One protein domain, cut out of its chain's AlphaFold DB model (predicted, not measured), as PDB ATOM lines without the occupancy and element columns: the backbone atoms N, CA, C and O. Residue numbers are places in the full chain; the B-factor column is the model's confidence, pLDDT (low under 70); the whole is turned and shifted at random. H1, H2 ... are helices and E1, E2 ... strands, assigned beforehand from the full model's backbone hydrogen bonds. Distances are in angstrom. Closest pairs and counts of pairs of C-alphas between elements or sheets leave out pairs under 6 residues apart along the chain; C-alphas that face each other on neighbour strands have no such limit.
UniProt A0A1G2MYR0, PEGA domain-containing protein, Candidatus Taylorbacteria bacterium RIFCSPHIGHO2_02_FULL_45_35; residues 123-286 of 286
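What this domain is: This is residues 123 to 286 of the 286 residues of the protein "PEGA domain-containing protein" of Candidatus Taylorbacteria bacterium RIFCSPHIGHO2_02_FULL_45_35 (UniProt A0A1G2MYR0). Three small antiparallel sheets stand one after another along the longest axis like blades, with E4 E5 E6 E7 in the middle and E1 E2 E3 and E8 E9 E10 on either side, each partly face to face with it. H2 is over the sheet E1 E2 E3, and H1 is over the sheet E8 E9 E10. The 164 printed residues run H1, H2, then E1 to E10, and each sheet takes its strands in chain order. The class is mixed, helices and strands, with under half of the residues in named elements; the whole is compact, with a radius of gyration of the C-alphas of 16.5 A and spans of 53 by 36 by 29 A.

How they stand to each other: Start at H1, residues 131 to 140, which is on the sheet of E8, residues 264 to 268, E9, 271 to 275, and E10, 281 to 285: two layers, a helix on one face of a sheet. Its height over the sheet is 8.7 A, it runs across the strands, at 64 degrees to E8 on the local plane, and the closest C-alphas of H1 and E8 are Ile 138 and Ile 266, 6.0 A apart. Next find H2, residues 159 to 166, on the strongly twisted sheet of E1, 178 to 183, E2, 186 to 191, and E3, 210 to 215. Its height is 10.1 A, and its closest C-alpha pair with E1 is Ala 160 and Ala 179, 8.0 A apart. In both helices every O i to N i+4 pair is within hydrogen-bond range. Each sheet is a meander, each strand the antiparallel neighbour of the one before; the remaining one holds E4, 222 to 225, E5, 232 to 236, E6, 240 to 245, and E7, 254 to 259. Look within hydrogen-bond range for N 181 and O 188, 3.1 A, in the hairpin E1 and E2; N 189 and O 211, 2.9 A, in E2 and E3; N 224 and O 234, 3.0 A, in E4 and E5; N 235 and O 242, 3.0 A, in E5 and E6; N 243 and O 255, 2.9 A, in E6 and E7; N 266 and O 273, 2.9 A, in E8 and E9; and N 274 and O 282, 2.9 A, in E9 and E10. The three sheets form a stack of sheets, face to face in turn; the closest C-alphas of E1 and E4 are Trp 181 and Ile 223, 7.6 A apart, and those of E4 and E8 are Asn 222 and Arg 264, 6.4 A apart.

Where its parts are: Find C-alpha 131 at (163.742, 186.617, 126.206); from there H1 runs 14.2 A. E2 spans 16.8 A, E6 16.4 A and E1 16.1 A. E10 ends at C-alpha 285, (151.511, 187.433, 137.261).

The domain as a whole: The C-alphas farthest apart are those of Asn 127 and Glu 205, 55.8 A. The printed part has no cut; the links H1 to H2, H2 to E1 and E2 to E3 are long. Confidence is under 70 at residues 206 to 207 and 248.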
ATOM      1  N   PHE A 123     154.050 182.679 127.549       94.25
ATOM      2  CA  PHE A 123     155.330 182.201 127.026       94.25
ATOM      3  C   PHE A 123     156.108 183.359 126.409       94.25
ATOM      4  O   PHE A 123     155.632 184.026 125.491       94.25
ATOM      5  N   ILE A 124     157.338 183.551 126.869       96.25
ATOM      6  CA  ILE A 124     158.283 184.484 126.268       96.25
ATOM      7  C   ILE A 124     159.079 183.688 125.242       96.25
ATOM      8  O   ILE A 124     159.926 182.873 125.592       96.25
ATOM      9  N   THR A 125     158.766 183.885 123.967       95.50
ATOM     10  CA  THR A 125     159.460 183.198 122.865       95.50
ATOM     11  C   THR A 125     160.788 183.876 122.539       95.50
ATOM     12  O   THR A 125     160.994 185.029 122.898       95.50
ATOM     13  N   SER A 126     161.661 183.216 121.774       94.38
ATOM     14  CA  SER A 126     162.948 183.784 121.335       94.38
ATOM     15  C   SER A 126     162.831 185.066 120.500       94.38
ATOM     16  O   SER A 126     163.814 185.781 120.343       94.38
ATOM     17  N   ASN A 127     161.651 185.365 119.946       95.88
ATOM     18  CA  ASN A 127     161.398 186.605 119.205       95.88
ATOM     19  C   ASN A 127     161.025 187.782 120.122       95.88
ATOM     20  O   ASN A 127     160.947 188.920 119.659       95.88
ATOM     21  N   ASP A 128     160.745 187.522 121.400       96.69
ATOM     22  CA  ASP A 128     160.419 188.557 122.370       96.69
ATOM     23  C   ASP A 128     161.702 189.265 122.845       96.69
ATOM     24  O   ASP A 128     162.619 188.592 123.322       96.69
ATOM     25  N   PRO A 129     161.783 190.608 122.802       96.81
ATOM     26  CA  PRO A 129     162.959 191.348 123.269       96.81
ATOM     27  C   PRO A 129     163.351 191.078 124.731       96.81
ATOM     28  O   PRO A 129     164.490 191.328 125.123       96.81
ATOM     29  N   ARG A 130     162.415 190.588 125.556       95.38
ATOM     30  CA  ARG A 130     162.643 190.231 126.963       95.38
ATOM     31  C   ARG A 130     163.332 188.875 127.124       95.38
ATOM     32  O   ARG A 130     163.888 188.634 128.192       95.38
ATOM     33  N   HIS A 131     163.302 188.009 126.108       96.25
ATOM     34  CA  HIS A 131     163.742 186.617 126.206       96.25
ATOM     35  C   HIS A 131     165.180 186.485 126.711       96.25
ATOM     36  O   HIS A 131     165.406 185.976 127.809       96.25
ATOM     37  N   ASP A 132     166.149 186.985 125.944       96.31
ATOM     38  CA  ASP A 132     167.566 186.797 126.257       96.31
ATOM     39  C   ASP A 132     167.987 187.493 127.564       96.31
ATOM     40  O   ASP A 132     168.674 186.856 128.371       96.31
ATOM     41  N   PRO A 133     167.559 188.744 127.853       96.44
ATOM     42  CA  PRO A 133     167.865 189.387 129.128       96.44
ATOM     43  C   PRO A 133     167.330 188.615 130.340       96.44
ATOM     44  O   PRO A 133     168.055 188.433 131.319       96.44
ATOM     45  N   VAL A 134     166.080 188.145 130.283       96.44
ATOM     46  CA  VAL A 134     165.451 187.410 131.390       96.44
ATOM     47  C   VAL A 134     166.093 186.035 131.556       96.44
ATOM     48  O   VAL A 134     166.448 185.652 132.671       96.44
ATOM     49  N   LEU A 135     166.306 185.307 130.457       95.75
ATOM     50  CA  LEU A 135     166.937 183.990 130.489       95.75
ATOM     51  C   LEU A 135     168.369 184.062 131.035       95.75
ATOM     52  O   LEU A 135     168.766 183.228 131.850       95.75
ATOM     53  N   SER A 136     169.135 185.087 130.650       95.31
ATOM     54  CA  SER A 136     170.479 185.327 131.187       95.31
ATOM     55  C   SER A 136     170.456 185.547 132.704       95.31
ATOM     56  O   SER A 136     171.245 184.937 133.429       95.31
ATOM     57  N   GLN A 137     169.515 186.348 133.210       95.31
ATOM     58  CA  GLN A 137     169.357 186.575 134.650       95.31
ATOM     59  C   GLN A 137     168.998 185.290 135.406       95.31
ATOM     60  O   GLN A 137     169.602 185.001 136.440       95.31
ATOM     61  N   ILE A 138     168.065 184.489 134.881       94.75
ATOM     62  CA  ILE A 138     167.692 183.200 135.483       94.75
ATOM     63  C   ILE A 138     168.904 182.263 135.540       94.75
ATOM     64  O   ILE A 138     169.198 181.695 136.593       94.75
ATOM     65  N   ASN A 139     169.650 182.142 134.440       93.00
ATOM     66  CA  ASN A 139     170.814 181.259 134.364       93.00
ATOM     67  C   ASN A 139     171.924 181.669 135.341       93.00
ATOM     68  O   ASN A 139     172.523 180.801 135.983       93.00
ATOM     69  N   ASN A 140     172.134 182.975 135.512       92.75
ATOM     70  CA  ASN A 140     173.130 183.538 136.426       92.75
ATOM     71  C   ASN A 140     172.682 183.553 137.899       92.75
ATOM     72  O   ASN A 140     173.502 183.783 138.789       92.75
ATOM     73  N   THR A 141     171.400 183.305 138.184       91.00
ATOM     74  CA  THR A 141     170.872 183.284 139.554       91.00
ATOM     75  C   THR A 141     171.336 182.031 140.283       91.00
ATOM     76  O   THR A 141     170.890 180.929 139.976       91.00
ATOM     77  N   THR A 142     172.199 182.187 141.282       91.44
ATOM     78  CA  THR A 142     172.605 181.091 142.168       91.44
ATOM     79  C   THR A 142     171.840 181.140 143.484       91.44
ATOM     80  O   THR A 142     171.430 182.210 143.943       91.44
ATOM     81  N   ALA A 143     171.637 179.973 144.094       92.94
ATOM     82  CA  ALA A 143     170.997 179.895 145.393       92.94
ATOM     83  C   ALA A 143     171.867 180.562 146.480       92.94
ATOM     84  O   ALA A 143     173.090 180.385 146.472       92.94
ATOM     85  N   PRO A 144     171.261 181.299 147.426       96.50
ATOM     86  CA  PRO A 144     171.978 181.892 148.548       96.50
ATOM     87  C   PRO A 144     172.436 180.802 149.517       96.50
ATOM     88  O   PRO A 144     171.640 180.300 150.301       96.50
ATOM     89  N   THR A 145     173.708 180.418 149.474       96.62
ATOM     90  CA  THR A 145     174.293 179.416 150.382       96.62
ATOM     91  C   THR A 145     175.532 179.970 151.065       96.62
ATOM     92  O   THR A 145     176.257 180.769 150.470       96.62
ATOM     93  N   LEU A 146     175.820 179.502 152.279       95.81
ATOM     94  CA  LEU A 146     177.041 179.867 152.995       95.81
ATOM     95  C   LEU A 146     178.296 179.525 152.173       95.81
ATOM     96  O   LEU A 146     178.385 178.451 151.569       95.81
ATOM     97  N   LYS A 147     179.280 180.434 152.153       95.81
ATOM     98  CA  LYS A 147     180.608 180.150 151.586       95.81
ATOM     99  C   LYS A 147     181.249 178.956 152.303       95.81
ATOM    100  O   LYS A 147     180.966 178.658 153.460       95.81
ATOM    101  N   LYS A 148     182.163 178.275 151.611       92.06
ATOM    102  CA  LYS A 148     182.995 177.238 152.237       92.06
ATOM    103  C   LYS A 148     183.980 177.884 153.216       92.06
ATOM    104  O   LYS A 148     184.521 178.941 152.904       92.06
ATOM    105  N   ASN A 149     184.257 177.202 154.328       89.81
ATOM    106  CA  ASN A 149     185.252 177.597 155.337       89.81
ATOM    107  C   ASN A 149     184.998 178.986 155.954       89.81
ATOM    108  O   ASN A 149     185.918 179.792 156.074       89.81
ATOM    109  N   VAL A 150     183.746 179.270 156.311       89.94
ATOM    110  CA  VAL A 150     183.365 180.494 157.026       89.94
ATOM    111  C   VAL A 150     183.548 180.291 158.530       89.94
ATOM    112  O   VAL A 150     183.166 179.248 159.058       89.94
ATOM    113  N   SER A 151     184.124 181.285 159.207       87.75
ATOM    114  CA  SER A 151     184.228 181.319 160.670       87.75
ATOM    115  C   SER A 151     182.862 181.520 161.322       87.75
ATOM    116  O   SER A 151     182.017 182.235 160.787       87.75
ATOM    117  N   GLU A 152     182.659 180.929 162.497       88.62
ATOM    118  CA  GLU A 152     181.442 181.137 163.288       88.62
ATOM    119  C   GLU A 152     181.230 182.620 163.633       88.62
ATOM    120  O   GLU A 152     182.186 183.394 163.723       88.62
ATOM    121  N   LEU A 153     179.963 183.002 163.814       89.06
ATOM    122  CA  LEU A 153     179.580 184.340 164.259       89.06
ATOM    123  C   LEU A 153     180.171 184.614 165.648       89.06
ATOM    124  O   LEU A 153     179.957 183.840 166.581       89.06
ATOM    125  N   LEU A 154     180.882 185.731 165.791       88.94
ATOM    126  CA  LEU A 154     181.460 186.144 167.070       88.94
ATOM    127  C   LEU A 154     180.428 186.890 167.932       88.94
ATOM    128  O   LEU A 154     179.564 187.584 167.406       88.94
ATOM    129  N   GLU A 155     180.557 186.824 169.263       84.31
ATOM    130  CA  GLU A 155     179.587 187.417 170.214       84.31
ATOM    131  C   GLU A 155     179.315 188.919 169.999       84.31
ATOM    132  O   GLU A 155     178.212 189.390 170.262       84.31
ATOM    133  N   ASN A 156     180.306 189.672 169.512       86.50
ATOM    134  CA  ASN A 156     180.209 191.122 169.294       86.50
ATOM    135  C   ASN A 156     179.950 191.505 167.829       86.50
ATOM    136  O   ASN A 156     179.999 192.686 167.481       86.50
ATOM    137  N   GLU A 157     179.735 190.524 166.955       88.81
ATOM    138  CA  GLU A 157     179.488 190.750 165.539       88.81
ATOM    139  C   GLU A 157     177.985 190.839 165.249       88.81
ATOM    140  O   GLU A 157     177.157 190.130 165.817       88.81
ATOM    141  N   SER A 158     177.621 191.735 164.334       92.00
ATOM    142  CA  SER A 158     176.255 191.859 163.835       92.00
ATOM    143  C   SER A 158     175.908 190.654 162.961       92.00
ATOM    144  O   SER A 158     176.534 190.433 161.925       92.00
ATOM    145  N   LEU A 159     174.861 189.907 163.334       92.12
ATOM    146  CA  LEU A 159     174.356 188.791 162.527       92.12
ATOM    147  C   LEU A 159     174.030 189.234 161.091       92.12
ATOM    148  O   LEU A 159     174.324 188.509 160.144       92.12
ATOM    149  N   ALA A 160     173.450 190.424 160.919       93.62
ATOM    150  CA  ALA A 160     173.104 190.956 159.604       93.62
ATOM    151  C   ALA A 160     174.350 191.139 158.721       93.62
ATOM    152  O   ALA A 160     174.372 190.679 157.577       93.62
ATOM    153  N   ASP A 161     175.401 191.750 159.274       94.50
ATOM    154  CA  ASP A 161     176.651 191.996 158.550       94.50
ATOM    155  C   ASP A 161     177.381 190.687 158.255       94.50
ATOM    156  O   ASP A 161     177.854 190.482 157.134       94.50
ATOM    157  N   TRP A 162     177.407 189.767 159.222       95.44
ATOM    158  CA  TRP A 162     178.000 188.447 159.044       95.44
ATOM    159  C   TRP A 162     177.303 187.670 157.922       95.44
ATOM    160  O   TRP A 162     177.972 187.132 157.035       95.44
ATOM    161  N   LEU A 163     175.965 187.641 157.898       96.25
ATOM    162  CA  LEU A 163     175.205 186.968 156.838       96.25
ATOM    163  C   LEU A 163     175.509 187.595 155.472       96.25
ATOM    164  O   LEU A 163     175.802 186.874 154.516       96.25
ATOM    165  N   GLN A 164     175.502 188.928 155.381       95.75
ATOM    166  CA  GLN A 164     175.750 189.653 154.134       95.75
ATOM    167  C   GLN A 164     177.162 189.405 153.580       95.75
ATOM    168  O   GLN A 164     177.356 189.314 152.364       95.75
ATOM    169  N   GLN A 165     178.158 189.275 154.457       95.75
ATOM    170  CA  GLN A 165     179.543 189.007 154.071       95.75
ATOM    171  C   GLN A 165     179.765 187.550 153.652       95.75
ATOM    172  O   GLN A 165     180.570 187.276 152.751       95.75
ATOM    173  N   ASN A 166     179.057 186.605 154.274       97.00
ATOM    174  CA  ASN A 166     179.351 185.178 154.156       97.00
ATOM    175  C   ASN A 166     178.400 184.397 153.240       97.00
ATOM    176  O   ASN A 166     178.732 183.274 152.849       97.00
ATOM    177  N   ILE A 167     177.273 184.986 152.833       97.25
ATOM    178  CA  ILE A 167     176.270 184.358 151.963       97.25
ATOM    179  C   ILE A 167     176.111 185.190 150.680       97.25
ATOM    180  O   ILE A 167     175.413 186.206 150.666       97.25
ATOM    181  N   PRO A 168     176.745 184.783 149.564       95.81
ATOM    182  CA  PRO A 168     176.526 185.407 148.268       95.81
ATOM    183  C   PRO A 168     175.048 185.352 147.894       95.81
ATOM    184  O   PRO A 168     174.391 184.334 148.106       95.81
ATOM    185  N   ASN A 169     174.540 186.432 147.301       94.19
ATOM    186  CA  ASN A 169     173.143 186.546 146.878       94.19
ATOM    187  C   ASN A 169     172.116 186.371 148.011       94.19
ATOM    188  O   ASN A 169     170.967 186.038 147.709       94.19
ATOM    189  N   LEU A 170     172.503 186.612 149.276       97.25
ATOM    190  CA  LEU A 170     171.594 186.615 150.426       97.25
ATOM    191  C   LEU A 170     170.286 187.327 150.069       97.25
ATOM    192  O   LEU A 170     170.294 188.434 149.527       97.25
ATOM    193  N   ARG A 171     169.158 186.675 150.348       97.31
ATOM    194  CA  ARG A 171     167.849 187.272 150.110       97.31
ATOM    195  C   ARG A 171     167.454 188.043 151.349       97.31
ATOM    196  O   ARG A 171     167.426 187.480 152.435       97.31
ATOM    197  N   VAL A 172     167.152 189.320 151.176       96.75
ATOM    198  CA  VAL A 172     166.699 190.206 152.244       96.75
ATOM    199  C   VAL A 172     165.328 190.739 151.854       96.75
ATOM    200  O   VAL A 172     165.117 191.118 150.701       96.75
ATOM    201  N   SER A 173     164.388 190.727 152.799       95.81
ATOM    202  CA  SER A 173     163.038 191.240 152.584       95.81
ATOM    203  C   SER A 173     163.101 192.712 152.181       95.81
ATOM    204  O   SER A 173     164.033 193.433 152.542       95.81
ATOM    205  N   LYS A 174     162.084 193.218 151.479       93.81
ATOM    206  CA  LYS A 174     162.067 194.630 151.060       93.81
ATOM    207  C   LYS A 174     162.177 195.611 152.230       93.81
ATOM    208  O   LYS A 174     162.741 196.690 152.083       93.81
ATOM    209  N   LYS A 175     161.654 195.230 153.400       93.62
ATOM    210  CA  LYS A 175     161.740 196.015 154.639       93.62
ATOM    211  C   LYS A 175     163.119 195.947 155.310       93.62
ATOM    212  O   LYS A 175     163.329 196.643 156.298       93.62
ATOM    213  N   GLY A 176     164.040 195.117 154.818       94.50
ATOM    214  CA  GLY A 176     165.393 194.981 155.358       94.50
ATOM    215  C   GLY A 176     165.467 194.241 156.694       94.50
ATOM    216  O   GLY A 176     166.451 194.385 157.408       94.50
ATOM    217  N   ASN A 177     164.422 193.503 157.073       94.19
ATOM    218  CA  ASN A 177     164.262 192.977 158.430       94.19
ATOM    219  C   ASN A 177     164.335 191.450 158.536       94.19
ATOM    220  O   ASN A 177     164.505 190.934 159.640       94.19
ATOM    221  N   VAL A 178     164.241 190.730 157.418       95.75
ATOM    222  CA  VAL A 178     164.348 189.271 157.381       95.75
ATOM    223  C   VAL A 178     165.317 188.861 156.285       95.75
ATOM    224  O   VAL A 178     165.226 189.352 155.161       95.75
ATOM    225  N   ALA A 179     166.232 187.956 156.615       97.12
ATOM    226  CA  ALA A 179     167.160 187.334 155.681       97.12
ATOM    227  C   ALA A 179     166.771 185.872 155.424       97.12
ATOM    228  O   ALA A 179     166.316 185.204 156.349       97.12
ATOM    229  N   LEU A 180     166.987 185.377 154.200       97.62
ATOM    230  CA  LEU A 180     166.767 183.989 153.786       97.62
ATOM    231  C   LEU A 180     167.986 183.416 153.063       97.62
ATOM    232  O   LEU A 180     168.584 184.065 152.197       97.62
ATOM    233  N   TRP A 181     168.308 182.165 153.378       97.62
ATOM    234  CA  TRP A 181     169.342 181.394 152.694       97.62
ATOM    235  C   TRP A 181     169.067 179.892 152.769       97.62
ATOM    236  O   TRP A 181     168.148 179.437 153.447       97.62
ATOM    237  N   LEU A 182     169.872 179.112 152.054       96.94
ATOM    238  CA  LEU A 182     169.844 177.660 152.066       96.94
ATOM    239  C   LEU A 182     171.005 177.089 152.879       96.94
ATOM    240  O   LEU A 182     172.168 177.463 152.699       96.94
ATOM    241  N   SER A 183     170.677 176.107 153.713       94.56
ATOM    242  CA  SER A 183     171.616 175.175 154.332       94.56
ATOM    243  C   SER A 183     171.282 173.765 153.840       94.56
ATOM    244  O   SER A 183     170.376 173.096 154.337       94.56
ATOM    245  N   GLY A 184     171.949 173.324 152.771       92.25
ATOM    246  CA  GLY A 184     171.579 172.086 152.077       92.25
ATOM    247  C   GLY A 184     170.191 172.185 151.428       92.25
ATOM    248  O   GLY A 184     169.988 172.999 150.535       92.25
ATOM    249  N   GLN A 185     169.248 171.341 151.862       92.62
ATOM    250  CA  GLN A 185     167.843 171.341 151.398       92.62
ATOM    251  C   GLN A 185     166.894 172.038 152.384       92.62
ATOM    252  O   GLN A 185     165.674 171.890 152.299       92.62
ATOM    253  N   GLU A 186     167.455 172.752 153.354       95.31
ATOM    254  CA  GLU A 186     166.712 173.471 154.374       95.31
ATOM    255  C   GLU A 186     166.797 174.972 154.124       95.31
ATOM    256  O   GLU A 186     167.875 175.517 153.871       95.31
ATOM    257  N   ILE A 187     165.645 175.628 154.188       96.19
ATOM    258  CA  ILE A 187     165.513 177.074 154.095       96.19
ATOM    259  C   ILE A 187     165.659 177.625 155.504       96.19
ATOM    260  O   ILE A 187     164.933 177.230 156.417       96.19
ATOM    261  N   GLN A 188     166.612 178.529 155.664       96.25
ATOM    262  CA  GLN A 188     166.910 179.210 156.910       96.25
ATOM    263  C   GLN A 188     166.423 180.652 156.813       96.25
ATOM    264  O   GLN A 188     166.505 181.266 155.744       96.25
ATOM    265  N   ALA A 189     165.947 181.194 157.932       96.12
ATOM    266  CA  ALA A 189     165.633 182.608 158.059       96.12
ATOM    267  C   ALA A 189     166.248 183.206 159.316       96.12
ATOM    268  O   ALA A 189     166.430 182.520 160.318       96.12
ATOM    269  N   ALA A 190     166.502 184.508 159.292       94.62
ATOM    270  CA  ALA A 190     166.863 185.264 160.484       94.62
ATOM    271  C   ALA A 190     166.189 186.628 160.482       94.62
ATOM    272  O   ALA A 190     166.062 187.265 159.433       94.62
ATOM    273  N   TRP A 191     165.821 187.097 161.672       94.00
ATOM    274  CA  TRP A 191     165.543 188.509 161.877       94.00
ATOM    275  C   TRP A 191     166.861 189.289 161.861       94.00
ATOM    276  O   TRP A 191     167.765 189.011 162.646       94.00
ATOM    277  N   ILE A 192     166.949 190.269 160.968       93.81
ATOM    278  CA  ILE A 192     168.099 191.174 160.808       93.81
ATOM    279  C   ILE A 192     167.692 192.650 160.939       93.81
ATOM    280  O   ILE A 192     168.496 193.547 160.696       93.81
ATOM    281  N   GLY A 193     166.430 192.906 161.297       90.44
ATOM    282  CA  GLY A 193     165.900 194.249 161.493       90.44
ATOM    283  C   GLY A 193     166.371 194.892 162.796       90.44
ATOM    284  O   GLY A 193     166.923 194.246 163.687       90.44
ATOM    285  N   THR A 194     166.100 196.187 162.935       86.25
ATOM    286  CA  THR A 194     166.351 196.906 164.185       86.25
ATOM    287  C   THR A 194     165.275 196.584 165.224       86.25
ATOM    288  O   THR A 194     164.086 196.496 164.917       86.25
ATOM    289  N   GLY A 195     165.690 196.420 166.482       84.56
ATOM    290  CA  GLY A 195     164.787 196.069 167.577       84.56
ATOM    291  C   GLY A 195     164.339 194.605 167.561       84.56
ATOM    292  O   GLY A 195     164.871 193.776 166.825       84.56
ATOM    293  N   LEU A 196     163.370 194.283 168.421       82.25
ATOM    294  CA  LEU A 196     162.818 192.932 168.517       82.25
ATOM    295  C   LEU A 196     161.824 192.674 167.373       82.25
ATOM    296  O   LEU A 196     161.014 193.558 167.069       82.25
ATOM    297  N   PRO A 197     161.831 191.475 166.763       83.56
ATOM    298  CA  PRO A 197     160.826 191.109 165.780       83.56
ATOM    299  C   PRO A 197     159.437 191.147 166.412       83.56
ATOM    300  O   PRO A 197     159.227 190.675 167.530       83.56
ATOM    301  N   LYS A 198     158.457 191.646 165.652       77.81
ATOM    302  CA  LYS A 198     157.034 191.529 166.015       77.81
ATOM    303  C   LYS A 198     156.622 190.061 166.161       77.81
ATOM    304  O   LYS A 198     155.789 189.717 166.994       77.81
ATOM    305  N   ASN A 199     157.226 189.209 165.342       79.19
ATOM    306  CA  ASN A 199     156.943 187.794 165.283       79.19
ATOM    307  C   ASN A 199     157.860 187.019 166.236       79.19
ATOM    308  O   ASN A 199     159.070 186.935 166.031       79.19
ATOM    309  N   THR A 200     157.268 186.425 167.270       77.69
ATOM    310  CA  THR A 200     157.993 185.783 168.377       77.69
ATOM    311  C   THR A 200     158.751 184.521 167.978       77.69
ATOM    312  O   THR A 200     159.685 184.137 168.674       77.69
ATOM    313  N   TYR A 201     158.405 183.897 166.850       84.12
ATOM    314  CA  TYR A 201     159.054 182.675 166.374       84.12
ATOM    315  C   TYR A 201     160.537 182.865 166.016       84.12
ATOM    316  O   TYR A 201     161.282 181.895 166.028       84.12
ATOM    317  N   PHE A 202     160.988 184.096 165.747       87.56
ATOM    318  CA  PHE A 202     162.415 184.399 165.579       87.56
ATOM    319  C   PHE A 202     163.181 184.485 166.901       87.56
ATOM    320  O   PHE A 202     164.408 184.457 166.881       87.56
ATOM    321  N   CYS A 203     162.478 184.618 168.029       84.69
ATOM    322  CA  CYS A 203     163.070 184.736 169.358       84.69
ATOM    323  C   CYS A 203     162.418 183.756 170.340       84.69
ATOM    324  O   CYS A 203     161.799 184.199 171.323       84.69
ATOM    325  N   PRO A 204     162.525 182.433 170.101       71.12
ATOM    326  CA  PRO A 204     162.103 181.463 171.097       71.12
ATOM    327  C   PRO A 204     162.862 181.765 172.397       71.12
ATOM    328  O   PRO A 204     164.071 181.972 172.399       71.12
ATOM    329  N   GLU A 205     162.128 181.907 173.502       70.88
ATOM    330  CA  GLU A 205     162.709 182.197 174.824       70.88
ATOM    331  C   GLU A 205     163.516 183.511 174.911       70.88
ATOM    332  O   GLU A 205     164.386 183.664 175.765       70.88
ATOM    333  N   LYS A 206     163.171 184.510 174.079       68.00
ATOM    334  CA  LYS A 206     163.781 185.859 174.039       68.00
ATOM    335  C   LYS A 206     165.217 185.913 173.508       68.00
ATOM    336  O   LYS A 206     165.814 186.989 173.534       68.00
ATOM    337  N   ILE A 207     165.747 184.810 172.984       68.75
ATOM    338  CA  ILE A 207     167.011 184.805 172.244       68.75
ATOM    339  C   ILE A 207     166.666 184.802 170.760       68.75
ATOM    340  O   ILE A 207     166.158 183.817 170.233       68.75
ATOM    341  N   CYS A 208     166.895 185.936 170.101       77.69
ATOM    342  CA  CYS A 208     166.626 186.085 168.679       77.69
ATOM    343  C   CYS A 208     167.732 185.438 167.848       77.69
ATOM    344  O   CYS A 208     168.910 185.636 168.142       77.69
ATOM    345  N   GLY A 209     167.370 184.698 166.802       83.19
ATOM    346  CA  GLY A 209     168.369 184.008 165.999       83.19
ATOM    347  C   GLY A 209     167.866 183.448 164.678       83.19
ATOM    348  O   GLY A 209     166.843 183.862 164.127       83.19
ATOM    349  N   VAL A 210     168.658 182.509 164.169       90.50
ATOM    350  CA  VAL A 210     168.374 181.745 162.960       90.50
ATOM    351  C   VAL A 210     167.309 180.696 163.255       90.50
ATOM    352  O   VAL A 210     167.386 179.990 164.260       90.50
ATOM    353  N   ILE A 211     166.347 180.563 162.351       92.00
ATOM    354  CA  ILE A 211     165.316 179.533 162.389       92.00
ATOM    355  C   ILE A 211     165.370 178.671 161.131       92.00
ATOM    356  O   ILE A 211     165.576 179.178 160.026       92.00
ATOM    357  N   SER A 212     165.090 177.379 161.302       91.44
ATOM    358  CA  SER A 212     164.722 176.517 160.183       91.44
ATOM    359  C   SER A 212     163.262 176.763 159.821       91.44
ATOM    360  O   SER A 212     162.374 176.712 160.673       91.44
ATOM    361  N   VAL A 213     163.027 177.067 158.551       91.50
ATOM    362  CA  VAL A 213     161.720 177.472 158.033       91.50
ATOM    363  C   VAL A 213     161.012 176.312 157.357       91.50
ATOM    364  O   VAL A 213     159.812 176.119 157.540       91.50
ATOM    365  N   PHE A 214     161.744 175.573 156.528       91.69
ATOM    366  CA  PHE A 214     161.206 174.482 155.732       91.69
ATOM    367  C   PHE A 214     162.340 173.581 155.257       91.69
ATOM    368  O   PHE A 214     163.365 174.064 154.775       91.69
ATOM    369  N   LYS A 215     162.136 172.265 155.331       92.75
ATOM    370  CA  LYS A 215     163.064 171.270 154.794       92.75
ATOM    371  C   LYS A 215     162.417 170.553 153.622       92.75
ATOM    372  O   LYS A 215     161.471 169.790 153.798       92.75
ATOM    373  N   SER A 216     162.959 170.779 152.432       91.44
ATOM    374  CA  SER A 216     162.482 170.124 151.222       91.44
ATOM    375  C   SER A 216     162.975 168.679 151.148       91.44
ATOM    376  O   SER A 216     164.118 168.376 151.501       91.44
ATOM    377  N   ALA A 217     162.119 167.784 150.649       91.06
ATOM    378  CA  ALA A 217     162.500 166.413 150.302       91.06
ATOM    379  C   ALA A 217     163.325 166.344 149.003       91.06
ATOM    380  O   ALA A 217     164.067 165.383 148.796       91.06
ATOM    381  N   SER A 218     163.203 167.369 148.158       90.44
ATOM    382  CA  SER A 218     163.871 167.473 146.864       90.44
ATOM    383  C   SER A 218     164.800 168.682 146.796       90.44
ATOM    384  O   SER A 218     164.536 169.689 147.461       90.44
ATOM    385  N   PRO A 219     165.851 168.640 145.952       91.62
ATOM    386  CA  PRO A 219     166.794 169.743 145.837       91.62
ATOM    387  C   PRO A 219     166.092 171.062 145.517       91.62
ATOM    388  O   PRO A 219     165.355 171.155 144.531       91.62
ATOM    389  N   ILE A 220     166.341 172.067 146.356       93.81
ATOM    390  CA  ILE A 220     165.861 173.433 146.153       93.81
ATOM    391  C   ILE A 220     166.766 174.099 145.117       93.81
ATOM    392  O   ILE A 220     167.989 174.053 145.249       93.81
ATOM    393  N   GLN A 221     166.171 174.705 144.092       92.00
ATOM    394  CA  GLN A 221     166.913 175.345 143.006       92.00
ATOM    395  C   GLN A 221     167.180 176.820 143.294       92.00
ATOM    396  O   GLN A 221     168.306 177.293 143.141       92.00
ATOM    397  N   ASN A 222     166.162 177.560 143.733       93.25
ATOM    398  CA  ASN A 222     166.319 178.945 144.150       93.25
ATOM    399  C   ASN A 222     165.217 179.375 145.129       93.25
ATOM    400  O   ASN A 222     164.166 178.741 145.222       93.25
ATOM    401  N   ILE A 223     165.482 180.461 145.858       96.75
ATOM    402  CA  ILE A 223     164.550 181.073 146.811       96.75
ATOM    403  C   ILE A 223     164.493 182.590 146.626       96.75
ATOM    404  O   ILE A 223     165.461 183.202 146.155       96.75
ATOM    405  N   ASP A 224     163.373 183.185 147.018       96.31
ATOM    406  CA  ASP A 224     163.181 184.636 147.108       96.31
ATOM    407  C   ASP A 224     162.027 184.963 148.072       96.31
ATOM    408  O   ASP A 224     161.339 184.058 148.534       96.31
ATOM    409  N   PHE A 225     161.782 186.233 148.374       95.62
ATOM    410  CA  PHE A 225     160.570 186.654 149.079       95.62
ATOM    411  C   PHE A 225     159.370 186.743 148.130       95.62
ATOM    412  O   PHE A 225     159.514 187.070 146.948       95.62
ATOM    413  N   PHE A 226     158.173 186.467 148.654       94.00
ATOM    414  CA  PHE A 226     156.929 186.668 147.918       94.00
ATOM    415  C   PHE A 226     156.571 188.156 147.907       94.00
ATOM    416  O   PHE A 226     156.168 188.712 148.928       94.00
ATOM    417  N   ASP A 227     156.731 188.789 146.744       89.06
ATOM    418  CA  ASP A 227     156.471 190.217 146.543       89.06
ATOM    419  C   ASP A 227     157.227 191.104 147.564       89.06
ATOM    420  O   ASP A 227     158.459 191.009 147.659       89.06
ATOM    421  N   ASP A 228     156.524 191.948 148.320       90.25
ATOM    422  CA  ASP A 228     157.062 192.871 149.320       90.25
ATOM    423  C   ASP A 228     157.017 192.297 150.747       90.25
ATOM    424  O   ASP A 228     157.307 192.997 151.727       90.25
ATOM    425  N   ARG A 229     156.630 191.022 150.883       91.94
ATOM    426  CA  ARG A 229     156.438 190.371 152.177       91.94
ATOM    427  C   ARG A 229     157.760 190.006 152.838       91.94
ATOM    428  O   ARG A 229     158.761 189.714 152.193       91.94
ATOM    429  N   ASP A 230     157.735 190.006 154.162       93.38
ATOM    430  CA  ASP A 230     158.815 189.572 155.051       93.38
ATOM    431  C   ASP A 230     158.476 188.272 155.798       93.38
ATOM    432  O   ASP A 230     159.285 187.770 156.574       93.38
ATOM    433  N   ASP A 231     157.296 187.710 155.545       92.88
ATOM    434  CA  ASP A 231     156.740 186.536 156.214       92.88
ATOM    435  C   ASP A 231     156.224 185.453 155.253       92.88
ATOM    436  O   ASP A 231     155.727 184.425 155.705       92.88
ATOM    437  N   VAL A 232     156.373 185.645 153.939       95.25
ATOM    438  CA  VAL A 232     156.102 184.628 152.914       95.25
ATOM    439  C   VAL A 232     157.266 184.607 151.938       95.25
ATOM    440  O   VAL A 232     157.723 185.651 151.469       95.25
ATOM    441  N   PHE A 233     157.745 183.414 151.619       95.44
ATOM    442  CA  PHE A 233     158.845 183.208 150.693       95.44
ATOM    443  C   PHE A 233     158.452 182.249 149.578       95.44
ATOM    444  O   PHE A 233     157.521 181.454 149.685       95.44
ATOM    445  N   LEU A 234     159.197 182.357 148.492       96.56
ATOM    446  CA  LEU A 234     159.138 181.517 147.321       96.56
ATOM    447  C   LEU A 234     160.297 180.536 147.355       96.56
ATOM    448  O   LEU A 234     161.437 180.927 147.619       96.56
ATOM    449  N   PHE A 235     160.033 179.285 147.005       96.19
ATOM    450  CA  PHE A 235     161.095 178.353 146.663       96.19
ATOM    451  C   PHE A 235     160.693 177.484 145.479       96.19
ATOM    452  O   PHE A 235     159.521 177.152 145.289       96.19
ATOM    453  N   SER A 236     161.686 177.115 144.684       95.12
ATOM    454  CA  SER A 236     161.540 176.164 143.592       95.12
ATOM    455  C   SER A 236     162.265 174.866 143.910       95.12
ATOM    456  O   SER A 236     163.333 174.850 144.528       95.12
ATOM    457  N   SER A 237     161.691 173.763 143.458       91.06
ATOM    458  CA  SER A 237     162.274 172.431 143.547       91.06
ATOM    459  C   SER A 237     162.098 171.686 142.221       91.06
ATOM    460  O   SER A 237     161.793 172.271 141.177       91.06
ATOM    461  N   ARG A 238     162.307 170.367 142.237       87.00
ATOM    462  CA  ARG A 238     162.042 169.512 141.071       87.00
ATOM    463  C   ARG A 238     160.554 169.291 140.807       87.00
ATOM    464  O   ARG A 238     160.224 168.736 139.771       87.00
ATOM    465  N   GLU A 239     159.689 169.670 141.736       89.38
ATOM    466  CA  GLU A 239     158.248 169.428 141.678       89.38
ATOM    467  C   GLU A 239     157.471 170.681 141.268       89.38
ATOM    468  O   GLU A 239     156.355 170.581 140.758       89.38
ATOM    469  N   GLY A 240     158.048 171.862 141.486       93.19
ATOM    470  CA  GLY A 240     157.396 173.111 141.140       93.19
ATOM    471  C   GLY A 240     157.985 174.325 141.837       93.19
ATOM    472  O   GLY A 240     159.113 174.314 142.330       93.19
ATOM    473  N   LEU A 241     157.177 175.374 141.858       95.25
ATOM    474  CA  LEU A 241     157.384 176.641 142.532       95.25
ATOM    475  C   LEU A 241     156.255 176.838 143.544       95.25
ATOM    476  O   LEU A 241     155.074 176.726 143.200       95.25
ATOM    477  N   PHE A 242     156.626 177.165 144.774       95.69
ATOM    478  CA  PHE A 242     155.714 177.220 145.908       95.69
ATOM    479  C   PHE A 242     155.904 178.518 146.687       95.69
ATOM    480  O   PHE A 242     157.028 179.007 146.813       95.69
ATOM    481  N   ALA A 243     154.808 179.039 147.235       96.19
ATOM    482  CA  ALA A 243     154.804 180.083 148.251       96.19
ATOM    483  C   ALA A 243     154.548 179.454 149.624       96.19
ATOM    484  O   ALA A 243     153.628 178.646 149.786       96.19
ATOM    485  N   VAL A 244     155.358 179.827 150.609       95.25
ATOM    486  CA  VAL A 244     155.302 179.267 151.959       95.25
ATOM    487  C   VAL A 244     155.433 180.377 152.987       95.25
ATOM    488  O   VAL A 244     156.263 181.276 152.861       95.25
ATOM    489  N   GLU A 245     154.593 180.319 154.011       94.00
ATOM    490  CA  GLU A 245     154.670 181.210 155.165       94.00
ATOM    491  C   GLU A 245     155.914 180.899 156.007       94.00
ATOM    492  O   GLU A 245     156.291 179.737 156.172       94.00
ATOM    493  N   LEU A 246     156.534 181.907 156.614       92.38
ATOM    494  CA  LEU A 246     157.453 181.658 157.719       92.38
ATOM    495  C   LEU A 246     156.723 180.914 158.853       92.38
ATOM    496  O   LEU A 246     155.517 181.107 159.043       92.38
ATOM    497  N   PRO A 247     157.422 180.048 159.606       85.38
ATOM    498  CA  PRO A 247     156.798 179.295 160.683       85.38
ATOM    499  C   PRO A 247     156.205 180.252 161.715       85.38
ATOM    500  O   PRO A 247     156.790 181.283 162.016       85.38
ATOM    501  N   GLY A 248     155.053 179.903 162.280       69.88
ATOM    502  CA  GLY A 248     154.418 180.675 163.341       69.88
ATOM    503  C   GLY A 248     153.000 180.186 163.589       69.88
ATOM    504  O   GLY A 248     152.158 180.304 162.703       69.88
ATOM    505  N   GLY A 249     152.733 179.663 164.785       71.31
ATOM    506  CA  GLY A 249     151.487 178.959 165.111       71.31
ATOM    507  C   GLY A 249     151.494 177.495 164.656       71.31
ATOM    508  O   GLY A 249     152.534 176.966 164.270       71.31
ATOM    509  N   ASP A 250     150.325 176.854 164.700       76.94
ATOM    510  CA  ASP A 250     150.190 175.401 164.488       76.94
ATOM    511  C   ASP A 250     150.213 174.972 163.013       76.94
ATOM    512  O   ASP A 250     150.501 173.818 162.701       76.94
ATOM    513  N   VAL A 251     149.875 175.884 162.096       86.69
ATOM    514  CA  VAL A 251     149.767 175.599 160.660       86.69
ATOM    515  C   VAL A 251     150.634 176.574 159.878       86.69
ATOM    516  O   VAL A 251     150.448 177.788 159.966       86.69
ATOM    517  N   GLN A 252     151.556 176.028 159.087       91.62
ATOM    518  CA  GLN A 252     152.329 176.768 158.097       91.62
ATOM    519  C   GLN A 252     151.627 176.654 156.744       91.62
ATOM    520  O   GLN A 252     151.454 175.552 156.219       91.62
ATOM    521  N   ASN A 253     151.200 177.781 156.177       95.00
ATOM    522  CA  ASN A 253     150.529 177.767 154.882       95.00
ATOM    523  C   ASN A 253     151.545 177.525 153.759       95.00
ATOM    524  O   ASN A 253     152.567 178.204 153.673       95.00
ATOM    525  N   PHE A 254     151.229 176.563 152.895       94.56
ATOM    526  CA  PHE A 254     152.033 176.129 151.756       94.56
ATOM    527  C   PHE A 254     151.118 176.064 150.533       94.56
ATOM    528  O   PHE A 254     150.137 175.320 150.544       94.56
ATOM    529  N   GLN A 255     151.410 176.842 149.490       95.50
ATOM    530  CA  GLN A 255     150.549 176.948 148.310       95.50
ATOM    531  C   GLN A 255     151.380 176.827 147.019       95.50
ATOM    532  O   GLN A 255     152.328 177.596 146.827       95.50
ATOM    533  N   PRO A 256     151.065 175.872 146.122       94.94
ATOM    534  CA  PRO A 256     151.743 175.756 144.836       94.94
ATOM    535  C   PRO A 256     151.335 176.894 143.896       94.94
ATOM    536  O   PRO A 256     150.153 177.190 143.750       94.94
ATOM    537  N   ILE A 257     152.327 177.495 143.236       94.88
ATOM    538  CA  ILE A 257     152.149 178.532 142.207       94.88
ATOM    539  C   ILE A 257     152.209 177.903 140.815       94.88
ATOM    540  O   ILE A 257     151.382 178.190 139.954       94.88
ATOM    541  N   TYR A 258     153.198 177.037 140.590       92.69
ATOM    542  CA  TYR A 258     153.405 176.351 139.319       92.69
ATOM    543  C   TYR A 258     153.957 174.952 139.574       92.69
ATOM    544  O   TYR A 258     154.876 174.793 140.375       92.69
ATOM    545  N   LEU A 259     153.422 173.942 138.891       90.75
ATOM    546  CA  LEU A 259     153.899 172.562 138.987       90.75
ATOM    547  C   LEU A 259     154.692 172.211 137.732       90.75
ATOM    548  O   LEU A 259     154.216 172.400 136.614       90.75
ATOM    549  N   GLY A 260     155.901 171.694 137.913       86.06
ATOM    550  CA  GLY A 260     156.797 171.385 136.806       86.06
ATOM    551  C   GLY A 260     158.198 171.028 137.278       86.06
ATOM    552  O   GLY A 260     158.561 171.251 138.432       86.06
ATOM    553  N   ALA A 261     158.994 170.457 136.376       87.62
ATOM    554  CA  ALA A 261     160.323 169.977 136.713       87.62
ATOM    555  C   ALA A 261     161.406 171.043 136.531       87.62
ATOM    556  O   ALA A 261     161.385 171.798 135.563       87.62
ATOM    557  N   GLN A 262     162.392 171.029 137.435       86.56
ATOM    558  CA  GLN A 262     163.603 171.864 137.386       86.56
ATOM    559  C   GLN A 262     163.317 173.367 137.286       86.56
ATOM    560  O   GLN A 262     163.972 174.076 136.523       86.56
ATOM    561  N   ILE A 263     162.342 173.854 138.056       92.31
ATOM    562  CA  ILE A 263     161.956 175.259 137.979       92.31
ATOM    563  C   ILE A 263     163.093 176.145 138.483       92.31
ATOM    564  O   ILE A 263     163.606 175.958 139.586       92.31
ATOM    565  N   ARG A 264     163.454 177.149 137.687       94.00
ATOM    566  CA  ARG A 264     164.270 178.286 138.130       94.00
ATOM    567  C   ARG A 264     163.505 179.558 137.863       94.00
ATOM    568  O   ARG A 264     162.916 179.682 136.792       94.00
ATOM    569  N   PHE A 265     163.527 180.495 138.802       95.44
ATOM    570  CA  PHE A 265     162.784 181.742 138.659       95.44
ATOM    571  C   PHE A 265     163.582 182.972 139.083       95.44
ATOM    572  O   PHE A 265     164.531 182.884 139.861       95.44
ATOM    573  N   ILE A 266     163.142 184.125 138.590       95.06
ATOM    574  CA  ILE A 266     163.502 185.446 139.103       95.06
ATOM    575  C   ILE A 266     162.232 186.263 139.331       95.06
ATOM    576  O   ILE A 266     161.207 186.047 138.676       95.06
ATOM    577  N   LYS A 267     162.311 187.223 140.251       92.94
ATOM    578  CA  LYS A 267     161.221 188.146 140.561       92.94
ATOM    579  C   LYS A 267     161.361 189.442 139.762       92.94
ATOM    580  O   LYS A 267     162.432 190.041 139.728       92.94
ATOM    581  N   GLY A 268     160.273 189.865 139.124       88.75
ATOM    582  CA  GLY A 268     160.097 191.213 138.584       88.75
ATOM    583  C   GLY A 268     159.127 192.029 139.444       88.75
ATOM    584  O   GLY A 268     158.762 191.618 140.541       88.75
ATOM    585  N   ILE A 269     158.690 193.185 138.942       86.12
ATOM    586  CA  ILE A 269     157.609 193.963 139.570       86.12
ATOM    587  C   ILE A 269     156.283 193.264 139.249       86.12
ATOM    588  O   ILE A 269     155.955 193.132 138.068       86.12
ATOM    589  N   ASP A 270     155.579 192.791 140.278       86.12
ATOM    590  CA  ASP A 270     154.289 192.080 140.198       86.12
ATOM    591  C   ASP A 270     154.286 190.852 139.266       86.12
ATOM    592  O   ASP A 270     153.257 190.444 138.724       86.12
ATOM    593  N   VAL A 271     155.461 190.256 139.027       92.62
ATOM    594  CA  VAL A 271     155.614 189.094 138.142       92.62
ATOM    595  C   VAL A 271     156.712 188.149 138.592       92.62
ATOM    596  O   VAL A 271     157.727 188.560 139.159       92.62
ATOM    597  N   LEU A 272     156.563 186.884 138.212       95.12
ATOM    598  CA  LEU A 272     157.641 185.907 138.192       95.12
ATOM    599  C   LEU A 272     157.992 185.555 136.756       95.12
ATOM    600  O   LEU A 272     157.115 185.278 135.940       95.12
ATOM    601  N   TYR A 273     159.286 185.512 136.466       96.19
ATOM    602  CA  TYR A 273     159.786 184.856 135.269       96.19
ATOM    603  C   TYR A 273     160.366 183.515 135.668       96.19
ATOM    604  O   TYR A 273     161.156 183.456 136.611       96.19
ATOM    605  N   LEU A 274     159.997 182.451 134.965       95.31
ATOM    606  CA  LEU A 274     160.490 181.117 135.268       95.31
ATOM    607  C   LEU A 274     160.858 180.333 134.018       95.31
ATOM    608  O   LEU A 274     160.324 180.565 132.936       95.31
ATOM    609  N   THR A 275     161.769 179.388 134.211       94.44
ATOM    610  CA  THR A 275     162.122 178.359 133.236       94.44
ATOM    611  C   THR A 275     161.785 176.988 133.790       94.44
ATOM    612  O   THR A 275     161.865 176.782 135.004       94.44
ATOM    613  N   ASP A 276     161.406 176.069 132.909       87.81
ATOM    614  CA  ASP A 276     161.159 174.666 133.234       87.81
ATOM    615  C   ASP A 276     162.224 173.737 132.621       87.81
ATOM    616  O   ASP A 276     163.157 174.169 131.940       87.81
ATOM    617  N   SER A 277     162.081 172.427 132.836       85.38
ATOM    618  CA  SER A 277     162.982 171.413 132.280       85.38
ATOM    619  C   SER A 277     163.028 171.368 130.748       85.38
ATOM    620  O   SER A 277     163.981 170.824 130.196       85.38
ATOM    621  N   ALA A 278     162.013 171.897 130.060       84.38
ATOM    622  CA  ALA A 278     161.988 172.019 128.604       84.38
ATOM    623  C   ALA A 278     162.603 173.347 128.123       84.38
ATOM    624  O   ALA A 278     162.613 173.620 126.926       84.38
ATOM    625  N   SER A 279     163.170 174.141 129.040       83.12
ATOM    626  CA  SER A 279     163.721 175.474 128.780       83.12
ATOM    627  C   SER A 279     162.685 176.466 128.247       83.12
ATOM    628  O   SER A 279     163.049 177.452 127.608       83.12
ATOM    629  N   ASN A 280     161.397 176.241 128.523       90.12
ATOM    630  CA  ASN A 280     160.372 177.228 128.209       90.12
ATOM    631  C   ASN A 280     160.512 178.409 129.163       90.12
ATOM    632  O   ASN A 280     160.498 178.212 130.377       90.12
ATOM    633  N   LEU A 281     160.593 179.626 128.631       95.56
ATOM    634  CA  LEU A 281     160.555 180.837 129.441       95.56
ATOM    635  C   LEU A 281     159.111 181.330 129.568       95.56
ATOM    636  O   LEU A 281     158.429 181.555 128.568       95.56
ATOM    637  N   MET A 282     158.646 181.512 130.799       95.38
ATOM    638  CA  MET A 282     157.285 181.948 131.103       95.38
ATOM    639  C   MET A 282     157.279 183.161 132.025       95.38
ATOM    640  O   MET A 282     158.101 183.268 132.933       95.38
ATOM    641  N   ARG A 283     156.307 184.049 131.817       95.50
ATOM    642  CA  ARG A 283     155.944 185.148 132.712       95.50
ATOM    643  C   ARG A 283     154.632 184.815 133.407       95.50
ATOM    644  O   ARG A 283     153.609 184.657 132.745       95.50
ATOM    645  N   LEU A 284     154.658 184.759 134.731       93.75
ATOM    646  CA  LEU A 284     153.487 184.596 135.581       93.75
ATOM    647  C   LEU A 284     153.174 185.920 136.294       93.75
ATOM    648  O   LEU A 284     154.106 186.548 136.803       93.75
ATOM    649  N   PRO A 285     151.907 186.359 136.354       90.00
ATOM    650  CA  PRO A 285     151.511 187.433 137.261       90.00
ATOM    651  C   PRO A 285     151.602 186.959 138.720       90.00
ATOM    652  O   PRO A 285     151.307 185.794 139.003       90.00
ATOM    653  N   LEU A 286     152.019 187.858 139.616       76.69
ATOM    654  CA  LEU A 286     151.969 187.677 141.072       76.69
ATOM    655  C   LEU A 286     150.747 188.366 141.680       76.69
ATOM    656  O   LEU A 286     150.360 189.436 141.163       76.69
TER     657      LEU A 286